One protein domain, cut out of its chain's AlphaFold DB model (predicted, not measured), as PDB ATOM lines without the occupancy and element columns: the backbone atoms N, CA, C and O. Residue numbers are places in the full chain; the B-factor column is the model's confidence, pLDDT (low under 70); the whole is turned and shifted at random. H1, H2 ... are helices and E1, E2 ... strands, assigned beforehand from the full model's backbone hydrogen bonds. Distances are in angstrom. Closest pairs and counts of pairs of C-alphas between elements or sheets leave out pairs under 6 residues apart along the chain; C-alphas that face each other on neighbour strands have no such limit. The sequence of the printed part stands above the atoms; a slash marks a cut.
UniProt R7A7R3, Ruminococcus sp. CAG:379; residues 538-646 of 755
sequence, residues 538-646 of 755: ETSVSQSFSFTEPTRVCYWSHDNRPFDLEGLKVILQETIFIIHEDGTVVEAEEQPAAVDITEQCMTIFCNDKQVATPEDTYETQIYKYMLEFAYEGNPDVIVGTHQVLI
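Overview. This is residues 538 to 646 of the 755 residues of a protein of Ruminococcus sp. CAG:379 (UniProt R7A7R3). A long two-stranded ribbon, E1 and E3, reaches away from a strongly twisted, curled sheet of five strands; the short E4 pairs with E3 at the ribbon's far end, and the tiny helix H1 sits where ribbon and sheet come together. The ribbon makes much of the length, and the outline is a rod spanning 60 by 23 by 18 A. The printed part has 109 residues, with eight named strands and two named helices in the order E1, E2, E3, E4, H1, E5, E6, H2, E7, E8, and its class is mostly strand. The larger sheet runs E2, E8, E7, E5, E6 and is mixed; the smaller runs E1, E3, E4 and is antiparallel. The whole is loose, with a radius of gyration of the C-alphas of 18.1 A.

Arrangement. Start at E1, residues 538 to 548, and set it beside its antiparallel neighbour E3, residues 569 to 579, at 161 degrees between directions; N 542 and O 575 are 2.8 A apart, within hydrogen-bond range. E3 forms a hairpin with E4, residues 585 to 587, where N 578 and O 586 are 2.7 A apart. Beyond E4, residues 595 to 596 make a short antiparallel pairing with residues 571 to 572 of E3. Now find E8, residues 634 to 646: its closest C-alpha to E1 is that of Gly 640, 5.8 A from that of Phe 547. E8 bends by 71 degrees at residue 639, and its pairing is staggered. Residues 634 to 645 pair with E7, residues 624 to 631, in an antiparallel hairpin, with N 627 and O 642 2.8 A apart. Residues 645 to 646 pair with E2, residues 554 to 556, a parallel edge strand, with N 555 and O 645 2.9 A apart. On the other side of E7 is E5, residues 603 to 606, antiparallel at 147 degrees, with N 628 and O 605 2.8 A apart. E5 and the edge strand E6, residues 609 to 611, form an antiparallel hairpin, with N 606 and O 609 2.9 A apart. H1, residues 598 to 601, is on both sheets: its height over the larger is 9.3 A, where it is only just over E7 with 3 of its 4 C-alphas, and over the smaller 6.5 A, over none of the strands. H2, residues 614 to 617, is at the larger sheet's level, with a height of 1.6 A. E6, H2 and E7 make a split strand-helix-strand unit, two strands of one sheet that are not neighbours, with a helix between them in the chain and E5 between them in the sheet; its crossover is right-handed. H1 and H2 are too short for an O i to N i+4 pair; in each, the one O i to N i+3 pair is within range.

Along the chain. Find C-alpha 538 at (53.082, -21.726, 8.851); from there E1 runs 33.7 A to C-alpha 548 at (45.250, -48.951, 27.105). E3 returns over 32.2 A. E2 spans 7.2 A, E4 6.9 A, E5 10.5 A and E6 6.1 A, while H1 spans 5.2 A and H2 5.0 A. E7 covers 23.1 A, and E8 runs 28.2 A to C-alpha 646 at (44.096, -52.332, 47.648).

Size, cuts and confidence. The two C-alphas farthest apart, those of His 558 and Asp 582, are 61.7 A apart. The printed part has no cut. The link from E2 to E3, residues 557 to 568, is long. The mean pLDDT of the printed part is 80.7; it is under 70 at residues 538 to 543, 575 to 577, 580 to 587 and 633 to 635 of this predicted model.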
ATOM      1  N   GLU A 538      52.720 -21.384   7.473       53.31
ATOM      2  CA  GLU A 538      53.082 -21.726   8.851       53.31
ATOM      3  C   GLU A 538      52.724 -23.190   9.120       53.31
ATOM      4  O   GLU A 538      51.760 -23.709   8.562       53.31
ATOM      5  N   THR A 539      53.498 -23.872   9.961       50.69
ATOM      6  CA  THR A 539      53.253 -25.274  10.318       50.69
ATOM      7  C   THR A 539      53.079 -25.375  11.828       50.69
ATOM      8  O   THR A 539      53.874 -24.814  12.584       50.69
ATOM      9  N   SER A 540      52.053 -26.095  12.272       54.53
ATOM     10  CA  SER A 540      51.794 -26.376  13.687       54.53
ATOM     11  C   SER A 540      51.683 -27.877  13.922       54.53
ATOM     12  O   SER A 540      51.066 -28.574  13.118       54.53
ATOM     13  N   VAL A 541      52.230 -28.368  15.031       53.34
ATOM     14  CA  VAL A 541      52.151 -29.783  15.421       53.34
ATOM     15  C   VAL A 541      51.199 -29.924  16.603       53.34
ATOM     16  O   VAL A 541      51.286 -29.152  17.549       53.34
ATOM     17  N   SER A 542      50.286 -30.892  16.551       67.69
ATOM     18  CA  SER A 542      49.442 -31.296  17.679       67.69
ATOM     19  C   SER A 542      49.820 -32.698  18.121       67.69
ATOM     20  O   SER A 542      49.982 -33.577  17.282       67.69
ATOM     21  N   GLN A 543      49.881 -32.930  19.425       67.50
ATOM     22  CA  GLN A 543      50.108 -34.255  19.996       67.50
ATOM     23  C   GLN A 543      48.791 -34.857  20.497       67.50
ATOM     24  O   GLN A 543      47.830 -34.143  20.791       67.50
ATOM     25  N   SER A 544      48.720 -36.183  20.532       72.94
ATOM     26  CA  SER A 544      47.608 -36.934  21.107       72.94
ATOM     27  C   SER A 544      48.099 -38.286  21.606       72.94
ATOM     28  O   SER A 544      48.980 -38.891  20.997       72.94
ATOM     29  N   PHE A 545      47.527 -38.759  22.709       76.88
ATOM     30  CA  PHE A 545      47.893 -40.026  23.329       76.88
ATOM     31  C   PHE A 545      46.719 -40.995  23.232       76.88
ATOM     32  O   PHE A 545      45.568 -40.610  23.431       76.88
ATOM     33  N   SER A 546      47.004 -42.260  22.946       76.00
ATOM     34  CA  SER A 546      46.060 -43.348  23.190       76.00
ATOM     35  C   SER A 546      46.595 -44.221  24.312       76.00
ATOM     36  O   SER A 546      47.773 -44.578  24.304       76.00
ATOM     37  N   PHE A 547      45.724 -44.534  25.264       86.25
ATOM     38  CA  PHE A 547      46.044 -45.266  26.481       86.25
ATOM     39  C   PHE A 547      45.216 -46.547  26.537       86.25
ATOM     40  O   PHE A 547      44.001 -46.522  26.342       86.25
ATOM     41  N   THR A 548      45.882 -47.671  26.773       86.81
ATOM     42  CA  THR A 548      45.250 -48.951  27.105       86.81
ATOM     43  C   THR A 548      45.529 -49.225  28.569       86.81
ATOM     44  O   THR A 548      46.695 -49.243  28.952       86.81
ATOM     45  N   GLU A 549      44.482 -49.402  29.371       81.25
ATOM     46  CA  GLU A 549      44.642 -49.617  30.808       81.25
ATOM     47  C   GLU A 549      45.345 -50.951  31.116       81.25
ATOM     48  O   GLU A 549      45.161 -51.925  30.371       81.25
ATOM     49  N   PRO A 550      46.099 -51.028  32.227       86.00
ATOM     50  CA  PRO A 550      46.527 -52.298  32.796       86.00
ATOM     51  C   PRO A 550      45.350 -53.249  33.049       86.00
ATOM     52  O   PRO A 550      44.210 -52.837  33.272       86.00
ATOM     53  N   THR A 551      45.617 -54.552  33.027       82.06
ATOM     54  CA  THR A 551      44.586 -55.576  33.266       82.06
ATOM     55  C   THR A 551      44.343 -55.843  34.748       82.06
ATOM     56  O   THR A 551      43.257 -56.302  35.124       82.06
ATOM     57  N   ARG A 552      45.343 -55.598  35.601       81.56
ATOM     58  CA  ARG A 552      45.312 -55.984  37.010       81.56
ATOM     59  C   ARG A 552      44.713 -54.890  37.891       81.56
ATOM     60  O   ARG A 552      45.246 -53.799  37.995       81.56
ATOM     61  N   VAL A 553      43.654 -55.252  38.618       85.94
ATOM     62  CA  VAL A 553      42.863 -54.300  39.416       85.94
ATOM     63  C   VAL A 553      43.014 -54.496  40.930       85.94
ATOM     64  O   VAL A 553      42.860 -53.532  41.664       85.94
ATOM     65  N   CYS A 554      43.321 -55.698  41.436       88.00
ATOM     66  CA  CYS A 554      43.367 -55.970  42.885       88.00
ATOM     67  C   CYS A 554      44.784 -56.272  43.405       88.00
ATOM     68  O   CYS A 554      45.517 -57.083  42.823       88.00
ATOM     69  N   TYR A 555      45.130 -55.687  44.554       89.38
ATOM     70  CA  TYR A 555      46.430 -55.831  45.213       89.38
ATOM     71  C   TYR A 555      46.294 -56.001  46.730       89.38
ATOM     72  O   TYR A 555      45.320 -55.562  47.347       89.38
ATOM     73  N   TRP A 556      47.282 -56.656  47.341       90.31
ATOM     74  CA  TRP A 556      47.392 -56.730  48.797       90.31
ATOM     75  C   TRP A 556      48.120 -55.498  49.331       90.31
ATOM     76  O   TRP A 556      49.077 -55.027  48.728       90.31
ATOM     77  N   SER A 557      47.690 -55.006  50.488       91.00
ATOM     78  CA  SER A 557      48.220 -53.791  51.115       91.00
ATOM     79  C   SER A 557      49.686 -53.864  51.536       91.00
ATOM     80  O   SER A 557      50.288 -52.834  51.784       91.00
ATOM     81  N   HIS A 558      50.249 -55.063  51.668       85.19
ATOM     82  CA  HIS A 558      51.657 -55.282  52.012       85.19
ATOM     83  C   HIS A 558      52.491 -55.706  50.791       85.19
ATOM     84  O   HIS A 558      53.599 -56.214  50.947       85.19
ATOM     85  N   ASP A 559      51.931 -55.620  49.579       84.69
ATOM     86  CA  ASP A 559      52.654 -55.970  48.361       84.69
ATOM     87  C   ASP A 559      53.643 -54.854  48.016       84.69
ATOM     88  O   ASP A 559      53.256 -53.759  47.609       84.69
ATOM     89  N   ASN A 560      54.926 -55.151  48.200       84.38
ATOM     90  CA  ASN A 560      56.035 -54.224  47.990       84.38
ATOM     91  C   ASN A 560      56.615 -54.287  46.570       84.38
ATOM     92  O   ASN A 560      57.661 -53.698  46.285       84.38
ATOM     93  N   ARG A 561      55.985 -55.048  45.672       84.62
ATOM     94  CA  ARG A 561      56.411 -55.137  44.276       84.62
ATOM     95  C   ARG A 561      55.816 -53.985  43.472       84.62
ATOM     96  O   ARG A 561      54.761 -53.461  43.836       84.62
ATOM     97  N   PRO A 562      56.465 -53.600  42.360       89.06
ATOM     98  CA  PRO A 562      55.895 -52.621  41.452       89.06
ATOM     99  C   PRO A 562      54.496 -53.031  40.995       89.06
ATOM    100  O   PRO A 562      54.219 -54.227  40.851       89.06
ATOM    101  N   PHE A 563      53.638 -52.047  40.731       88.25
ATOM    102  CA  PHE A 563      52.350 -52.314  40.096       88.25
ATOM    103  C   PHE A 563      52.532 -53.169  38.839       88.25
ATOM    104  O   PHE A 563      53.420 -52.937  38.019       88.25
ATOM    105  N   ASP A 564      51.678 -54.177  38.704       86.31
ATOM    106  CA  ASP A 564      51.613 -54.988  37.496       86.31
ATOM    107  C   ASP A 564      50.948 -54.178  36.383       86.31
ATOM    108  O   ASP A 564      49.760 -53.862  36.457       86.31
ATOM    109  N   LEU A 565      51.742 -53.818  35.380       86.94
ATOM    110  CA  LEU A 565      51.323 -52.998  34.249       86.94
ATOM    111  C   LEU A 565      51.095 -53.839  32.989       86.94
ATOM    112  O   LEU A 565      51.156 -53.315  31.876       86.94
ATOM    113  N   GLU A 566      50.853 -55.146  33.124       85.56
ATOM    114  CA  GLU A 566      50.495 -55.967  31.975       85.56
ATOM    115  C   GLU A 566      49.263 -55.398  31.249       85.56
ATOM    116  O   GLU A 566      48.259 -55.014  31.848       85.56
ATOM    117  N   GLY A 567      49.354 -55.323  29.920       82.88
ATOM    118  CA  GLY A 567      48.318 -54.736  29.070       82.88
ATOM    119  C   GLY A 567      48.419 -53.220  28.893       82.88
ATOM    120  O   GLY A 567      47.833 -52.710  27.935       82.88
ATOM    121  N   LEU A 568      49.216 -52.522  29.716       87.50
ATOM    122  CA  LEU A 568      49.464 -51.095  29.545       87.50
ATOM    123  C   LEU A 568      50.094 -50.826  28.181       87.50
ATOM    124  O   LEU A 568      51.101 -51.430  27.800       87.50
ATOM    125  N   LYS A 569      49.506 -49.883  27.448       88.12
ATOM    126  CA  LYS A 569      50.068 -49.410  26.189       88.12
ATOM    127  C   LYS A 569      49.759 -47.944  25.962       88.12
ATOM    128  O   LYS A 569      48.592 -47.557  25.992       88.12
ATOM    129  N   VAL A 570      50.793 -47.162  25.661       83.19
ATOM    130  CA  VAL A 570      50.676 -45.735  25.353       83.19
ATOM    131  C   VAL A 570      51.246 -45.451  23.970       83.19
ATOM    132  O   VAL A 570      52.435 -45.646  23.722       83.19
ATOM    133  N   ILE A 571      50.396 -44.981  23.057       80.56
ATOM    134  CA  ILE A 571      50.814 -44.552  21.717       80.56
ATOM    135  C   ILE A 571      50.660 -43.040  21.595       80.56
ATOM    136  O   ILE A 571      49.553 -42.526  21.749       80.56
ATOM    137  N   LEU A 572      51.752 -42.358  21.259       80.50
ATOM    138  CA  LEU A 572      51.780 -40.953  20.870       80.50
ATOM    139  C   LEU A 572      51.555 -40.831  19.359       80.50
ATOM    140  O   LEU A 572      52.265 -41.447  18.560       80.50
ATOM    141  N   GLN A 573      50.588 -40.010  18.967       75.62
ATOM    142  CA  GLN A 573      50.354 -39.603  17.588       75.62
ATOM    143  C   GLN A 573      50.523 -38.090  17.474       75.62
ATOM    144  O   GLN A 573      49.796 -37.321  18.107       75.62
ATOM    145  N   GLU A 574      51.458 -37.679  16.624       78.69
ATOM    146  CA  GLU A 574      51.621 -36.288  16.218       78.69
ATOM    147  C   GLU A 574      50.860 -36.032  14.917       78.69
ATOM    148  O   GLU A 574      50.910 -36.843  13.988       78.69
ATOM    149  N   THR A 575      50.178 -34.895  14.843       63.75
ATOM    150  CA  THR A 575      49.478 -34.432  13.646       63.75
ATOM    151  C   THR A 575      50.029 -33.075  13.243       63.75
ATOM    152  O   THR A 575      49.973 -32.111  14.007       63.75
ATOM    153  N   ILE A 576      50.565 -33.000  12.030       66.25
ATOM    154  CA  ILE A 576      51.097 -31.777  11.442       66.25
ATOM    155  C   ILE A 576      49.986 -31.087  10.659       66.25
ATOM    156  O   ILE A 576      49.399 -31.669   9.742       66.25
ATOM    157  N   PHE A 577      49.754 -29.820  10.978       67.06
ATOM    158  CA  PHE A 577      48.864 -28.931  10.251       67.06
ATOM    159  C   PHE A 577      49.658 -27.845   9.529       67.06
ATOM    160  O   PHE A 577      50.617 -27.288  10.060       67.06
ATOM    161  N   ILE A 578      49.221 -27.540   8.317       70.12
ATOM    162  CA  ILE A 578      49.707 -26.465   7.467       70.12
ATOM    163  C   ILE A 578      48.676 -25.342   7.528       70.12
ATOM    164  O   ILE A 578      47.498 -25.543   7.228       70.12
ATOM    165  N   ILE A 579      49.132 -24.161   7.918       73.31
ATOM    166  CA  ILE A 579      48.351 -22.936   8.013       73.31
ATOM    167  C   ILE A 579      48.728 -22.066   6.816       73.31
ATOM    168  O   ILE A 579      49.861 -21.594   6.681       73.31
ATOM    169  N   HIS A 580      47.772 -21.876   5.918       67.50
ATOM    170  CA  HIS A 580      47.934 -21.012   4.757       67.50
ATOM    171  C   HIS A 580      47.679 -19.541   5.121       67.50
ATOM    172  O   HIS A 580      46.993 -19.233   6.094       67.50
ATOM    173  N   GLU A 581      48.195 -18.609   4.312       57.41
ATOM    174  CA  GLU A 581      48.053 -17.155   4.542       57.41
ATOM    175  C   GLU A 581      46.596 -16.663   4.614       57.41
ATOM    176  O   GLU A 581      46.332 -15.591   5.157       57.41
ATOM    177  N   ASP A 582      45.641 -17.419   4.066       52.06
ATOM    178  CA  ASP A 582      44.205 -17.123   4.142       52.06
ATOM    179  C   ASP A 582      43.544 -17.618   5.445       52.06
ATOM    180  O   ASP A 582      42.331 -17.475   5.613       52.06
ATOM    181  N   GLY A 583      44.336 -18.173   6.368       53.44
ATOM    182  CA  GLY A 583      43.889 -18.735   7.640       53.44
ATOM    183  C   GLY A 583      43.301 -20.141   7.525       53.44
ATOM    184  O   GLY A 583      42.786 -20.660   8.515       53.44
ATOM    185  N   THR A 584      43.347 -20.770   6.345       53.72
ATOM    186  CA  THR A 584      42.927 -22.165   6.202       53.72
ATOM    187  C   THR A 584      43.959 -23.099   6.825       53.72
ATOM    188  O   THR A 584      45.164 -22.956   6.616       53.72
ATOM    189  N   VAL A 585      43.466 -24.057   7.608       58.62
ATOM    190  CA  VAL A 585      44.272 -25.086   8.267       58.62
ATOM    191  C   VAL A 585      43.977 -26.412   7.582       58.62
ATOM    192  O   VAL A 585      42.820 -26.830   7.512       58.62
ATOM    193  N   VAL A 586      45.010 -27.064   7.061       61.88
ATOM    194  CA  VAL A 586      44.911 -28.388   6.439       61.88
ATOM    195  C   VAL A 586      45.917 -29.330   7.081       61.88
ATOM    196  O   VAL A 586      47.007 -28.914   7.454       61.88
ATOM    197  N   GLU A 587      45.576 -30.604   7.220       66.88
ATOM    198  CA  GLU A 587      46.563 -31.609   7.613       66.88
ATOM    199  C   GLU A 587      47.624 -31.752   6.515       66.88
ATOM    200  O   GLU A 587      47.311 -31.739   5.320       66.88
ATOM    201  N   ALA A 588      48.888 -31.882   6.914       70.06
ATOM    202  CA  ALA A 588      49.962 -32.206   5.988       70.06
ATOM    203  C   ALA A 588      49.692 -33.558   5.299       70.06
ATOM    204  O   ALA A 588      49.172 -34.492   5.908       70.06
ATOM    205  N   GLU A 589      50.067 -33.671   4.023       70.88
ATOM    206  CA  GLU A 589      49.882 -34.907   3.243       70.88
ATOM    207  C   GLU A 589      50.702 -36.079   3.812       70.88
ATOM    208  O   GLU A 589      50.289 -37.234   3.728       70.88
ATOM    209  N   GLU A 590      51.847 -35.776   4.429       75.25
ATOM    210  CA  GLU A 590      52.697 -36.740   5.120       75.25
ATOM    211  C   GLU A 590      52.645 -36.475   6.629       75.25
ATOM    212  O   GLU A 590      53.032 -35.403   7.096       75.25
ATOM    213  N   GLN A 591      52.138 -37.455   7.379       75.31
ATOM    214  CA  GLN A 591      52.009 -37.401   8.835       75.31
ATOM    215  C   GLN A 591      53.086 -38.264   9.508       75.31
ATOM    216  O   GLN A 591      53.444 -39.318   8.966       75.31
ATOM    217  N   PRO A 592      53.584 -37.871  10.694       76.25
ATOM    218  CA  PRO A 592      54.445 -38.721  11.504       76.25
ATOM    219  C   PRO A 592      53.762 -40.052  11.837       76.25
ATOM    220  O   PRO A 592      52.552 -40.126  12.068       76.25
ATOM    221  N   ALA A 593      54.548 -41.128  11.866       79.75
ATOM    222  CA  ALA A 593      54.049 -42.419  12.320       79.75
ATOM    223  C   ALA A 593      53.799 -42.386  13.834       79.75
ATOM    224  O   ALA A 593      54.590 -41.806  14.574       79.75
ATOM    225  N   ALA A 594      52.741 -43.061  14.281       79.31
ATOM    226  CA  ALA A 594      52.471 -43.254  15.700       79.31
ATOM    227  C   ALA A 594      53.649 -43.963  16.394       79.31
ATOM    228  O   ALA A 594      54.200 -44.932  15.856       79.31
ATOM    229  N   VAL A 595      54.009 -43.507  17.592       83.62
ATOM    230  CA  VAL A 595      55.145 -44.022  18.366       83.62
ATOM    231  C   VAL A 595      54.643 -44.651  19.658       83.62
ATOM    232  O   VAL A 595      53.847 -44.055  20.376       83.62
ATOM    233  N   ASP A 596      55.117 -45.858  19.961       87.12
ATOM    234  CA  ASP A 596      54.893 -46.488  21.261       87.12
ATOM    235  C   ASP A 596      55.839 -45.861  22.288       87.12
ATOM    236  O   ASP A 596      57.060 -45.978  22.167       87.12
ATOM    237  N   ILE A 597      55.265 -45.150  23.256       86.19
ATOM    238  CA  ILE A 597      55.991 -44.429  24.307       86.19
ATOM    239  C   ILE A 597      55.715 -45.027  25.689       86.19
ATOM    240  O   ILE A 597      55.929 -44.363  26.698       86.19
ATOM    241  N   THR A 598      55.241 -46.275  25.747       86.88
ATOM    242  CA  THR A 598      54.843 -46.938  26.996       86.88
ATOM    243  C   THR A 598      55.942 -46.863  28.059       86.88
ATOM    244  O   THR A 598      55.668 -46.445  29.176       86.88
ATOM    245  N   GLU A 599      57.200 -47.154  27.709       89.56
ATOM    246  CA  GLU A 599      58.339 -47.082  28.645       89.56
ATOM    247  C   GLU A 599      58.560 -45.680  29.240       89.56
ATOM    248  O   GLU A 599      59.010 -45.572  30.373       89.56
ATOM    249  N   GLN A 600      58.192 -44.620  28.513       87.19
ATOM    250  CA  GLN A 600      58.285 -43.223  28.963       87.19
ATOM    251  C   GLN A 600      57.072 -42.809  29.809       87.19
ATOM    252  O   GLN A 600      56.946 -41.644  30.158       87.19
ATOM    253  N   CYS A 601      56.140 -43.723  30.084       85.25
ATOM    254  CA  CYS A 601      54.902 -43.453  30.817       85.25
ATOM    255  C   CYS A 601      54.772 -44.332  32.070       85.25
ATOM    256  O   CYS A 601      53.666 -44.651  32.492       85.25
ATOM    257  N   MET A 602      55.900 -44.776  32.637       86.44
ATOM    258  CA  MET A 602      55.945 -45.676  33.799       86.44
ATOM    259  C   MET A 602      55.905 -44.941  35.145       86.44
ATOM    260  O   MET A 602      55.847 -45.580  36.193       86.44
ATOM    261  N   THR A 603      55.964 -43.609  35.137       89.75
ATOM    262  CA  THR A 603      55.862 -42.813  36.364       89.75
ATOM    263  C   THR A 603      54.399 -42.736  36.784       89.75
ATOM    264  O   THR A 603      53.569 -42.252  36.017       89.75
ATOM    265  N   ILE A 604      54.097 -43.215  37.992       91.50
ATOM    266  CA  ILE A 604      52.731 -43.310  38.512       91.50
ATOM    267  C   ILE A 604      52.555 -42.359  39.693       91.50
ATOM    268  O   ILE A 604      53.390 -42.307  40.599       91.50
ATOM    269  N   PHE A 605      51.435 -41.647  39.696       89.31
ATOM    270  CA  PHE A 605      50.978 -40.825  40.806       89.31
ATOM    271  C   PHE A 605      49.652 -41.348  41.361       89.31
ATOM    272  O   PHE A 605      48.852 -41.951  40.648       89.31
ATOM    273  N   CYS A 606      49.424 -41.127  42.649       88.75
ATOM    274  CA  CYS A 606      48.137 -41.318  43.301       88.75
ATOM    275  C   CYS A 606      47.986 -40.230  44.370       88.75
ATOM    276  O   CYS A 606      48.875 -40.081  45.206       88.75
ATOM    277  N   ASN A 607      46.894 -39.458  44.338       84.75
ATOM    278  CA  ASN A 607      46.664 -38.317  45.242       84.75
ATOM    279  C   ASN A 607      47.867 -37.348  45.306       84.75
ATOM    280  O   ASN A 607      48.372 -37.057  46.388       84.75
ATOM    281  N   ASP A 608      48.375 -36.916  44.145       80.62
ATOM    282  CA  ASP A 608      49.557 -36.041  43.992       80.62
ATOM    283  C   ASP A 608      50.888 -36.618  44.541       80.62
ATOM    284  O   ASP A 608      51.935 -35.970  44.476       80.62
ATOM    285  N   LYS A 609      50.898 -37.858  45.047       86.25
ATOM    286  CA  LYS A 609      52.095 -38.557  45.528       86.25
ATOM    287  C   LYS A 609      52.602 -39.518  44.460       86.25
ATOM    288  O   LYS A 609      51.844 -40.344  43.953       86.25
ATOM    289  N   GLN A 610      53.897 -39.466  44.150       91.75
ATOM    290  CA  GLN A 610      54.523 -40.492  43.316       91.75
ATOM    291  C   GLN A 610      54.506 -41.830  44.065       91.75
ATOM    292  O   GLN A 610      55.001 -41.925  45.191       91.75
ATOM    293  N   VAL A 611      53.953 -42.860  43.432       92.75
ATOM    294  CA  VAL A 611      53.840 -44.204  43.999       92.75
ATOM    295  C   VAL A 611      54.453 -45.230  43.056       92.75
ATOM    296  O   VAL A 611      54.454 -45.058  41.840       92.75
ATOM    297  N   ALA A 612      54.992 -46.307  43.620       89.75
ATOM    298  CA  ALA A 612      55.573 -47.403  42.846       89.75
ATOM    299  C   ALA A 612      54.918 -48.750  43.164       89.75
ATOM    300  O   ALA A 612      54.836 -49.607  42.285       89.75
ATOM    301  N   THR A 613      54.450 -48.931  44.399       92.81
ATOM    302  CA  THR A 613      53.976 -50.214  44.921       92.81
ATOM    303  C   THR A 613      52.612 -50.057  45.605       92.81
ATOM    304  O   THR A 613      52.273 -48.958  46.066       92.81
ATOM    305  N   PRO A 614      51.817 -51.135  45.709       92.31
ATOM    306  CA  PRO A 614      50.605 -51.135  46.524       92.31
ATOM    307  C   PRO A 614      50.856 -50.780  47.995       92.31
ATOM    308  O   PRO A 614      50.054 -50.050  48.572       92.31
ATOM    309  N   GLU A 615      51.962 -51.249  48.581       90.38
ATOM    310  CA  GLU A 615      52.351 -50.938  49.965       90.38
ATOM    311  C   GLU A 615      52.552 -49.432  50.187       90.38
ATOM    312  O   GLU A 615      52.007 -48.874  51.138       90.38
ATOM    313  N   ASP A 616      53.236 -48.744  49.268       92.44
ATOM    314  CA  ASP A 616      53.477 -47.294  49.366       92.44
ATOM    315  C   ASP A 616      52.219 -46.442  49.118       92.44
ATOM    316  O   ASP A 616      52.209 -45.235  49.408       92.44
ATOM    317  N   THR A 617      51.189 -47.058  48.532       92.94
ATOM    318  CA  THR A 617      49.926 -46.420  48.131       92.94
ATOM    319  C   THR A 617      48.823 -46.631  49.168       92.94
ATOM    320  O   THR A 617      47.931 -45.799  49.285       92.94
ATOM    321  N   TYR A 618      48.859 -47.735  49.918       93.06
ATOM    322  CA  TYR A 618      47.770 -48.130  50.805       93.06
ATOM    323  C   TYR A 618      47.634 -47.238  52.048       93.06
ATOM    324  O   TYR A 618      48.556 -47.085  52.847       93.06
ATOM    325  N   GLU A 619      46.415 -46.761  52.276       88.50
ATOM    326  CA  GLU A 619      45.957 -46.108  53.493       88.50
ATOM    327  C   GLU A 619      44.857 -46.950  54.157       88.50
ATOM    328  O   GLU A 619      43.972 -47.516  53.507       88.50
ATOM    329  N   THR A 620      44.902 -47.057  55.485       82.56
ATOM    330  CA  THR A 620      43.973 -47.913  56.233       82.56
ATOM    331  C   THR A 620      42.522 -47.479  56.009       82.56
ATOM    332  O   THR A 620      42.187 -46.309  56.157       82.56
ATOM    333  N   GLN A 621      41.656 -48.444  55.679       80.12
ATOM    334  CA  GLN A 621      40.234 -48.241  55.342       80.12
ATOM    335  C   GLN A 621      39.957 -47.434  54.059       80.12
ATOM    336  O   GLN A 621      38.798 -47.120  53.775       80.12
ATOM    337  N   ILE A 622      40.977 -47.163  53.241       88.25
ATOM    338  CA  ILE A 622      40.812 -46.699  51.862       88.25
ATOM    339  C   ILE A 622      41.089 -47.879  50.930       88.25
ATOM    340  O   ILE A 622      42.120 -48.544  51.024       88.25
ATOM    341  N   TYR A 623      40.143 -48.164  50.035       92.94
ATOM    342  CA  TYR A 623      40.159 -49.387  49.224       92.94
ATOM    343  C   TYR A 623      40.198 -49.146  47.718       92.94
ATOM    344  O   TYR A 623      40.453 -50.090  46.979       92.94
ATOM    345  N   LYS A 624      39.932 -47.919  47.257       94.25
ATOM    346  CA  LYS A 624      39.921 -47.549  45.836       94.25
ATOM    347  C   LYS A 624      40.938 -46.443  45.604       94.25
ATOM    348  O   LYS A 624      40.866 -45.409  46.262       94.25
ATOM    349  N   TYR A 625      41.831 -46.659  44.652       93.06
ATOM    350  CA  TYR A 625      42.912 -45.743  44.314       93.06
ATOM    351  C   TYR A 625      42.894 -45.503  42.814       93.06
ATOM    352  O   TYR A 625      42.695 -46.437  42.038       93.06
ATOM    353  N   MET A 626      43.083 -44.254  42.404       93.75
ATOM    354  CA  MET A 626      43.241 -43.904  40.998       93.75
ATOM    355  C   MET A 626      44.725 -43.674  40.737       93.75
ATOM    356  O   MET A 626      45.316 -42.773  41.328       93.75
ATOM    357  N   LEU A 627      45.319 -44.522  39.904       92.38
ATOM    358  CA  LEU A 627      46.694 -44.384  39.446       92.38
ATOM    359  C   LEU A 627      46.718 -43.488  38.212       92.38
ATOM    360  O   LEU A 627      45.965 -43.729  37.271       92.38
ATOM    361  N   GLU A 628      47.589 -42.491  38.198       92.12
ATOM    362  CA  GLU A 628      47.765 -41.538  37.104       92.12
ATOM    363  C   GLU A 628      49.136 -41.758  36.460       92.12
ATOM    364  O   GLU A 628      50.161 -41.717  37.138       92.12
ATOM    365  N   PHE A 629      49.164 -42.016  35.153       87.62
ATOM    366  CA  PHE A 629      50.390 -42.305  34.411       87.62
ATOM    367  C   PHE A 629      50.910 -41.025  33.771       87.62
ATOM    368  O   PHE A 629      50.232 -40.442  32.925       87.62
ATOM    369  N   ALA A 630      52.107 -40.598  34.157       84.62
ATOM    370  CA  ALA A 630      52.727 -39.372  33.669       84.62
ATOM    371  C   ALA A 630      53.730 -39.645  32.546       84.62
ATOM    372  O   ALA A 630      54.464 -40.636  32.576       84.62
ATOM    373  N   TYR A 631      53.796 -38.733  31.578       82.06
ATOM    374  CA  TYR A 631      54.785 -38.773  30.507       82.06
ATOM    375  C   TYR A 631      56.140 -38.218  30.973       82.06
ATOM    376  O   TYR A 631      56.243 -37.063  31.357       82.06
ATOM    377  N   GLU A 632      57.225 -38.983  30.874       78.50
ATOM    378  CA  GLU A 632      58.570 -38.553  31.292       78.50
ATOM    379  C   GLU A 632      59.073 -37.302  30.556       78.50
ATOM    380  O   GLU A 632      59.841 -36.520  31.115       78.50
ATOM    381  N   GLY A 633      58.641 -37.091  29.307       64.94
ATOM    382  CA  GLY A 633      58.993 -35.888  28.548       64.94
ATOM    383  C   GLY A 633      58.355 -34.610  29.104       64.94
ATOM    384  O   GLY A 633      58.879 -33.521  28.872       64.94
ATOM    385  N   ASN A 634      57.250 -34.743  29.843       68.69
ATOM    386  CA  ASN A 634      56.611 -33.677  30.604       68.69
ATOM    387  C   ASN A 634      55.749 -34.291  31.729       68.69
ATOM    388  O   ASN A 634      54.609 -34.675  31.454       68.69
ATOM    389  N   PRO A 635      56.265 -34.385  32.971       63.75
ATOM    390  CA  PRO A 635      55.582 -35.057  34.081       63.75
ATOM    391  C   PRO A 635      54.213 -34.468  34.448       63.75
ATOM    392  O   PRO A 635      53.410 -35.161  35.061       63.75
ATOM    393  N   ASP A 636      53.926 -33.231  34.031       70.62
ATOM    394  CA  ASP A 636      52.620 -32.587  34.219       70.62
ATOM    395  C   ASP A 636      51.546 -33.132  33.252       70.62
ATOM    396  O   ASP A 636      50.359 -32.823  33.375       70.62
ATOM    397  N   VAL A 637      51.941 -33.929  32.251       75.75
ATOM    398  CA  VAL A 637      51.035 -34.542  31.275       75.75
ATOM    399  C   VAL A 637      50.674 -35.952  31.725       75.75
ATOM    400  O   VAL A 637      51.456 -36.894  31.564       75.75
ATOM    401  N   ILE A 638      49.446 -36.105  32.218       84.06
ATOM    402  CA  ILE A 638      48.852 -37.412  32.502       84.06
ATOM    403  C   ILE A 638      48.327 -38.029  31.202       84.06
ATOM    404  O   ILE A 638      47.428 -37.488  30.553       84.06
ATOM    405  N   VAL A 639      48.898 -39.169  30.816       80.69
ATOM    406  CA  VAL A 639      48.552 -39.891  29.580       80.69
ATOM    407  C   VAL A 639      47.401 -40.876  29.768       80.69
ATOM    408  O   VAL A 639      46.796 -41.297  28.785       80.69
ATOM    409  N   GLY A 640      47.075 -41.229  31.012       81.56
ATOM    410  CA  GLY A 640      45.943 -42.085  31.342       81.56
ATOM    411  C   GLY A 640      45.811 -42.356  32.834       81.56
ATOM    412  O   GLY A 640      46.693 -42.018  33.622       81.56
ATOM    413  N   THR A 641      44.693 -42.972  33.207       91.25
ATOM    414  CA  THR A 641      44.369 -43.316  34.595       91.25
ATOM    415  C   THR A 641      43.935 -44.770  34.706       91.25
ATOM    416  O   THR A 641      43.322 -45.290  33.776       91.25
ATOM    417  N   HIS A 642      44.190 -45.408  35.844       89.19
ATOM    418  CA  HIS A 642      43.740 -46.769  36.120       89.19
ATOM    419  C   HIS A 642      43.282 -46.923  37.571       89.19
ATOM    420  O   HIS A 642      44.029 -46.605  38.497       89.19
ATOM    421  N   GLN A 643      42.061 -47.422  37.785       92.31
ATOM    422  CA  GLN A 643      41.558 -47.682  39.133       92.31
ATOM    423  C   GLN A 643      42.105 -49.014  39.647       92.31
ATOM    424  O   GLN A 643      41.860 -50.056  39.045       92.31
ATOM    425  N   VAL A 644      42.742 -48.988  40.814       92.06
ATOM    426  CA  VAL A 644      43.167 -50.185  41.543       92.06
ATOM    427  C   VAL A 644      42.486 -50.271  42.904       92.06
ATOM    428  O   VAL A 644      42.052 -49.279  43.492       92.06
ATOM    429  N   LEU A 645      42.377 -51.496  43.401       92.81
ATOM    430  CA  LEU A 645      41.749 -51.858  44.655       92.81
ATOM    431  C   LEU A 645      42.802 -52.488  45.561       92.81
ATOM    432  O   LEU A 645      43.412 -53.493  45.190       92.81
ATOM    433  N   ILE A 646      43.026 -51.906  46.736       93.25
ATOM    434  CA  ILE A 646      44.096 -52.332  47.648       93.25
ATOM    435  C   ILE A 646      43.502 -52.581  49.031       93.25
ATOM    436  O   ILE A 646      42.749 -51.754  49.540       93.25
TER     437      ILE A 646